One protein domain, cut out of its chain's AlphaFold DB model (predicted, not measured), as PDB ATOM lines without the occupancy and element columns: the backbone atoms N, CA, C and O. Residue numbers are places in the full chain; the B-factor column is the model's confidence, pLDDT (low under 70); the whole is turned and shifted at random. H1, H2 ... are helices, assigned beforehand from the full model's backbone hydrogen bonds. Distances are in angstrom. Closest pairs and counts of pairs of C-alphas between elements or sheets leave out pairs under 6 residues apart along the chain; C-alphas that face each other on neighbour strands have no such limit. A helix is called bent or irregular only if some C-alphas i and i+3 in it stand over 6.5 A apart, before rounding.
ATOM      1  N   GLU A  41     129.253 116.042 175.285       54.88
ATOM      2  CA  GLU A  41     129.571 116.631 176.581       54.88
ATOM      3  C   GLU A  41     130.917 116.047 177.047       54.88
ATOM      4  O   GLU A  41     131.021 114.875 177.415       54.88
ATOM      5  N   THR A  42     131.977 116.854 176.985       55.47
ATOM      6  CA  THR A  42     133.374 116.440 177.222       55.47
ATOM      7  C   THR A  42     133.633 115.921 178.637       55.47
ATOM      8  O   THR A  42     134.581 115.169 178.852       55.47
ATOM      9  N   THR A  43     132.767 116.240 179.599       56.88
ATOM     10  CA  THR A  43     132.843 115.737 180.979       56.88
ATOM     11  C   THR A  43     132.674 114.214 181.058       56.88
ATOM     12  O   THR A  43     133.308 113.568 181.887       56.88
ATOM     13  N   SER A  44     131.858 113.626 180.173       59.41
ATOM     14  CA  SER A  44     131.622 112.172 180.117       59.41
ATOM     15  C   SER A  44     132.779 111.394 179.478       59.41
ATOM     16  O   SER A  44     132.975 110.212 179.759       59.41
ATOM     17  N   ALA A  45     133.578 112.064 178.644       61.84
ATOM     18  CA  ALA A  45     134.672 111.442 177.912       61.84
ATOM     19  C   ALA A  45     135.839 111.070 178.836       61.84
ATOM     20  O   ALA A  45     136.434 110.012 178.667       61.84
ATOM     21  N   GLN A  46     136.122 111.875 179.866       65.94
ATOM     22  CA  GLN A  46     137.215 111.592 180.802       65.94
ATOM     23  C   GLN A  46     136.996 110.273 181.559       65.94
ATOM     24  O   GLN A  46     137.903 109.455 181.666       65.94
ATOM     25  N   THR A  47     135.761 110.024 182.004       70.62
ATOM     26  CA  THR A  47     135.392 108.787 182.711       70.62
ATOM     27  C   THR A  47     135.391 107.563 181.795       70.62
ATOM     28  O   THR A  47     135.540 106.439 182.272       70.62
ATOM     29  N   LEU A  48     135.198 107.763 180.487       69.31
ATOM     30  CA  LEU A  48     135.307 106.709 179.481       69.31
ATOM     31  C   LEU A  48     136.773 106.374 179.189       69.31
ATOM     32  O   LEU A  48     137.100 105.194 179.128       69.31
ATOM     33  N   LEU A  49     137.654 107.376 179.091       74.19
ATOM     34  CA  LEU A  49     139.095 107.173 178.892       74.19
ATOM     35  C   LEU A  49     139.743 106.388 180.039       74.19
ATOM     36  O   LEU A  49     140.621 105.569 179.789       74.19
ATOM     37  N   ASP A  50     139.286 106.585 181.275       77.00
ATOM     38  CA  ASP A  50     139.804 105.859 182.443       77.00
ATOM     39  C   ASP A  50     139.486 104.352 182.417       77.00
ATOM     40  O   ASP A  50     140.117 103.571 183.127       77.00
ATOM     41  N   ARG A  51     138.507 103.927 181.607       82.00
ATOM     42  CA  ARG A  51     138.132 102.512 181.434       82.00
ATOM     43  C   ARG A  51     138.866 101.831 180.281       82.00
ATOM     44  O   ARG A  51     138.706 100.625 180.109       82.00
ATOM     45  N   ILE A  52     139.612 102.584 179.475       82.75
ATOM     46  CA  ILE A  52     140.313 102.063 178.301       82.75
ATOM     47  C   ILE A  52     141.686 101.548 178.728       82.75
ATOM     48  O   ILE A  52     142.467 102.275 179.343       82.75
ATOM     49  N   ASP A  53     142.000 100.303 178.366       86.31
ATOM     50  CA  ASP A  53     143.343  99.761 178.555       86.31
ATOM     51  C   ASP A  53     144.284 100.292 177.466       86.31
ATOM     52  O   ASP A  53     144.322  99.818 176.328       86.31
ATOM     53  N   VAL A  54     145.074 101.299 177.828       85.44
ATOM     54  CA  VAL A  54     146.093 101.892 176.952       85.44
ATOM     55  C   VAL A  54     147.167 100.886 176.516       85.44
ATOM     56  O   VAL A  54     147.794 101.082 175.474       85.44
ATOM     57  N   ASN A  55     147.370  99.779 177.246       87.50
ATOM     58  CA  ASN A  55     148.320  98.741 176.839       87.50
ATOM     59  C   ASN A  55     147.806  97.936 175.649       87.50
ATOM     60  O   ASN A  55     148.582  97.649 174.742       87.50
ATOM     61  N   GLU A  56     146.512  97.614 175.617       86.44
ATOM     62  CA  GLU A  56     145.894  96.923 174.482       86.44
ATOM     63  C   GLU A  56     146.014  97.772 173.209       86.44
ATOM     64  O   GLU A  56     146.447  97.287 172.161       86.44
ATOM     65  N   VAL A  57     145.727  99.073 173.319       83.38
ATOM     66  CA  VAL A  57     145.872 100.020 172.204       83.38
ATOM     67  C   VAL A  57     147.325 100.094 171.727       83.38
ATOM     68  O   VAL A  57     147.581 100.108 170.522       83.38
ATOM     69  N   ARG A  58     148.291 100.073 172.652       85.62
ATOM     70  CA  ARG A  58     149.721 100.058 172.325       85.62
ATOM     71  C   ARG A  58     150.149  98.777 171.604       85.62
ATOM     72  O   ARG A  58     150.918  98.859 170.651       85.62
ATOM     73  N   GLU A  59     149.688  97.602 172.023       87.19
ATOM     74  CA  GLU A  59     150.006  96.341 171.329       87.19
ATOM     75  C   GLU A  59     149.414  96.306 169.910       87.19
ATOM     76  O   GLU A  59     150.078  95.888 168.954       87.19
ATOM     77  N   CYS A  60     148.202  96.837 169.738       83.19
ATOM     78  CA  CYS A  60     147.609  97.043 168.418       83.19
ATOM     79  C   CYS A  60     148.450  98.000 167.556       83.19
ATOM     80  O   CYS A  60     148.728  97.692 166.397       83.19
ATOM     81  N   ALA A  61     148.920  99.115 168.124       82.25
ATOM     82  CA  ALA A  61     149.794 100.068 167.437       82.25
ATOM     83  C   ALA A  61     151.117  99.414 166.982       82.25
ATOM     84  O   ALA A  61     151.521  99.546 165.827       82.25
ATOM     85  N   LYS A  62     151.741  98.587 167.831       83.19
ATOM     86  CA  LYS A  62     152.955  97.836 167.458       83.19
ATOM     87  C   LYS A  62     152.730  96.909 166.265       83.19
ATOM     88  O   LYS A  62     153.617  96.760 165.428       83.19
ATOM     89  N   THR A  63     151.548  96.299 166.174       81.62
ATOM     90  CA  THR A  63     151.197  95.382 165.077       81.62
ATOM     91  C   THR A  63     151.149  96.095 163.722       81.62
ATOM     92  O   THR A  63     151.457  95.486 162.700       81.62
ATOM     93  N   VAL A  64     150.815  97.387 163.702       79.00
ATOM     94  CA  VAL A  64     150.789  98.200 162.473       79.00
ATOM     95  C   VAL A  64     152.102  98.939 162.196       79.00
ATOM     96  O   VAL A  64     152.197  99.649 161.199       79.00
ATOM     97  N   GLY A  65     153.123  98.756 163.039       78.94
ATOM     98  CA  GLY A  65     154.436  99.389 162.888       78.94
ATOM     99  C   GLY A  65     154.633 100.683 163.685       78.94
ATOM    100  O   GLY A  65     155.666 101.330 163.518       78.94
ATOM    101  N   GLU A  66     153.699 101.039 164.570       76.06
ATOM    102  CA  GLU A  66     153.804 102.200 165.459       76.06
ATOM    103  C   GLU A  66     154.347 101.780 166.831       76.06
ATOM    104  O   GLU A  66     153.657 101.168 167.648       76.06
ATOM    105  N   PHE A  67     155.618 102.091 167.095       78.25
ATOM    106  CA  PHE A  67     156.322 101.630 168.301       78.25
ATOM    107  C   PHE A  67     156.527 102.718 169.361       78.25
ATOM    108  O   PHE A  67     156.795 102.394 170.517       78.25
ATOM    109  N   ASN A  68     156.407 103.994 168.986       81.75
ATOM    110  CA  ASN A  68     156.759 105.138 169.833       81.75
ATOM    111  C   ASN A  68     155.526 105.963 170.208       81.75
ATOM    112  O   ASN A  68     155.475 107.161 169.952       81.75
ATOM    113  N   ILE A  69     154.535 105.308 170.807       84.06
ATOM    114  CA  ILE A  69     153.286 105.939 171.221       84.06
ATOM    115  C   ILE A  69     153.151 105.984 172.751       84.06
ATOM    116  O   ILE A  69     153.250 104.951 173.430       84.06
ATOM    117  N   SER A  70     152.915 107.182 173.297       87.75
ATOM    118  CA  SER A  70     152.701 107.397 174.731       87.75
ATOM    119  C   SER A  70     151.232 107.228 175.142       87.75
ATOM    120  O   SER A  70     150.322 107.268 174.315       87.75
ATOM    121  N   ASP A  71     150.987 107.043 176.443       87.38
ATOM    122  CA  ASP A  71     149.619 106.969 176.986       87.38
ATOM    123  C   ASP A  71     148.831 108.261 176.741       87.38
ATOM    124  O   ASP A  71     147.618 108.216 176.521       87.38
ATOM    125  N   ASP A  72     149.515 109.406 176.771       85.56
ATOM    126  CA  ASP A  72     148.903 110.709 176.534       85.56
ATOM    127  C   ASP A  72     148.488 110.860 175.070       85.56
ATOM    128  O   ASP A  72     147.388 111.343 174.814       85.56
ATOM    129  N   ASP A  73     149.287 110.364 174.119       84.12
ATOM    130  CA  ASP A  73     148.934 110.357 172.691       84.12
ATOM    131  C   ASP A  73     147.688 109.499 172.431       84.12
ATOM    132  O   ASP A  73     146.781 109.903 171.698       84.12
ATOM    133  N   ILE A  74     147.604 108.336 173.089       85.12
ATOM    134  CA  ILE A  74     146.443 107.441 173.005       85.12
ATOM    135  C   ILE A  74     145.197 108.144 173.533       85.12
ATOM    136  O   ILE A  74     144.177 108.218 172.847       85.12
ATOM    137  N   LYS A  75     145.273 108.690 174.749       85.69
ATOM    138  CA  LYS A  75     144.141 109.373 175.383       85.69
ATOM    139  C   LYS A  75     143.727 110.611 174.602       85.69
ATOM    140  O   LYS A  75     142.535 110.834 174.421       85.69
ATOM    141  N   TYR A  76     144.690 111.384 174.110       84.44
ATOM    142  CA  TYR A  76     144.450 112.565 173.293       84.44
ATOM    143  C   TYR A  76     143.743 112.201 171.987       84.44
ATOM    144  O   TYR A  76     142.712 112.791 171.658       84.44
ATOM    145  N   GLY A  77     144.235 111.195 171.261       82.06
ATOM    146  CA  GLY A  77     143.603 110.778 170.015       82.06
ATOM    147  C   GLY A  77     142.190 110.237 170.230       82.06
ATOM    148  O   GLY A  77     141.269 110.637 169.521       82.06
ATOM    149  N   LEU A  78     141.976 109.436 171.275       81.25
ATOM    150  CA  LEU A  78     140.648 108.934 171.637       81.25
ATOM    151  C   LEU A  78     139.689 110.055 172.061       81.25
ATOM    152  O   LEU A  78     138.529 110.048 171.653       81.25
ATOM    153  N   LEU A  79     140.168 111.037 172.831       82.38
ATOM    154  CA  LEU A  79     139.362 112.168 173.296       82.38
ATOM    155  C   LEU A  79     138.868 113.044 172.140       82.38
ATOM    156  O   LEU A  79     137.735 113.520 172.163       82.38
ATOM    157  N   TYR A  80     139.718 113.258 171.135       80.31
ATOM    158  CA  TYR A  80     139.437 114.151 170.009       80.31
ATOM    159  C   TYR A  80     139.073 113.418 168.711       80.31
ATOM    160  O   TYR A  80     138.966 114.051 167.659       80.31
ATOM    161  N   GLY A  81     138.874 112.097 168.763       68.50
ATOM    162  CA  GLY A  81     138.516 111.276 167.603       68.50
ATOM    163  C   GLY A  81     139.588 111.240 166.507       68.50
ATOM    164  O   GLY A  81     139.265 111.061 165.332       68.50
ATOM    165  N   ARG A  82     140.861 111.446 166.863       66.00
ATOM    166  CA  ARG A  82     142.000 111.263 165.956       66.00
ATOM    167  C   ARG A  82     142.431 109.801 165.975       66.00
ATOM    168  O   ARG A  82     142.453 109.162 167.025       66.00
ATOM    169  N   SER A  83     142.777 109.271 164.803       63.72
ATOM    170  CA  SER A  83     143.346 107.928 164.709       63.72
ATOM    171  C   SER A  83     144.679 107.895 165.446       63.72
ATOM    172  O   SER A  83     145.611 108.598 165.080       63.72
ATOM    173  N   VAL A  84     144.750 107.060 166.475       63.19
ATOM    174  CA  VAL A  84     145.940 106.843 167.306       63.19
ATOM    175  C   VAL A  84     146.951 105.907 166.617       63.19
ATOM    176  O   VAL A  84     148.132 105.899 166.932       63.19
ATOM    177  N   ILE A  85     146.468 105.106 165.665       62.84
ATOM    178  CA  ILE A  85     147.177 103.976 165.039       62.84
ATOM    179  C   ILE A  85     147.669 104.338 163.624       62.84
ATOM    180  O   ILE A  85     148.415 103.591 163.004       62.84
ATOM    181  N   ALA A  86     147.244 105.484 163.088       55.69
ATOM    182  CA  ALA A  86     147.613 105.909 161.746       55.69
ATOM    183  C   ALA A  86     147.608 107.437 161.632       55.69
ATOM    184  O   ALA A  86     146.654 108.020 161.116       55.69
ATOM    185  N   GLU A  87     148.690 108.077 162.064       56.56
ATOM    186  CA  GLU A  87     149.173 109.280 161.384       56.56
ATOM    187  C   GLU A  87     150.341 108.858 160.493       56.56
ATOM    188  O   GLU A  87     151.512 108.982 160.835       56.56
ATOM    189  N   TYR A  88     150.003 108.291 159.332       43.56
ATOM    190  CA  TYR A  88     150.999 108.006 158.310       43.56
ATOM    191  C   TYR A  88     151.580 109.336 157.817       43.56
ATOM    192  O   TYR A  88     150.869 110.159 157.237       43.56
ATOM    193  N   LEU A  89     152.868 109.512 158.106       50.88
ATOM    194  CA  LEU A  89     153.774 110.563 157.649       50.88
ATOM    195  C   LEU A  89     153.439 111.072 156.233       50.88
ATOM    196  O   LEU A  89     153.385 110.288 155.281       50.88
ATOM    197  N   CYS A  90     153.271 112.391 156.103       38.28
ATOM    198  CA  CYS A  90     153.500 113.093 154.836       38.28
ATOM    199  C   CYS A  90     154.999 113.151 154.528       38.28
ATOM    200  O   CYS A  90     155.784 113.370 155.481       38.28
TER     201      CYS A  90
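What this domain is: This is residues 41 to 90 of the 90 residues of an uncharacterized protein of Candidatus Gastranaerophilales bacterium HUM_19 (UniProt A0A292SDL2). Three short helices make a flat, open shape: H1 and H2 are the two arms of a wide V, and H3 sits between them, touching both. An unnamed tail, residues 81 to 90, follows H3. The printed part has 50 residues with H1, H2 and H3 in that order, no named strand, class all helix. It is only just compact, close to loose, with a radius of gyration of the C-alphas of 11.3 A and spans of 32 by 24 by 12 A.

Where its parts are: H2, residues 54 to 63, is 14.5 A long. H3, residues 71 to 80, is 14.3 A long and ends at C-alpha 80 (139.437, 114.151, 170.009). H1, residues 42 to 49, is 11.0 A long and begins at C-alpha 42 (133.374, 116.440, 177.222); it is neither bent nor irregular, but only just: C-alphas 43 and 46 are 6.0 A apart.

How they stand to each other: H2 touches H3, about perpendicular at 86 degrees; their closest C-alphas, of Val 54 and Asp 71, are 6.2 A apart. H3 touches H1 at a steep tilt of 42 degrees, opposite ways; their closest C-alphas, of Leu 49 and Lys 75, are 6.5 A apart. H1 and H2 are apart. In H2 and H3 every O i to N i+4 pair is within hydrogen-bond range; in H1, 2 of 4 are, beside 3 of 5 O i to N i+3 pairs.

The domain as a whole: The two farthest C-alphas, of Thr 47 and Cys 90, are 33.5 A apart. The printed part has no cut; the link H1 to H2 is tight and H2 to H3 short. Mean pLDDT of the printed part is 74.3, and residues 41 to 46, 48 and 81 to 90 are under 70.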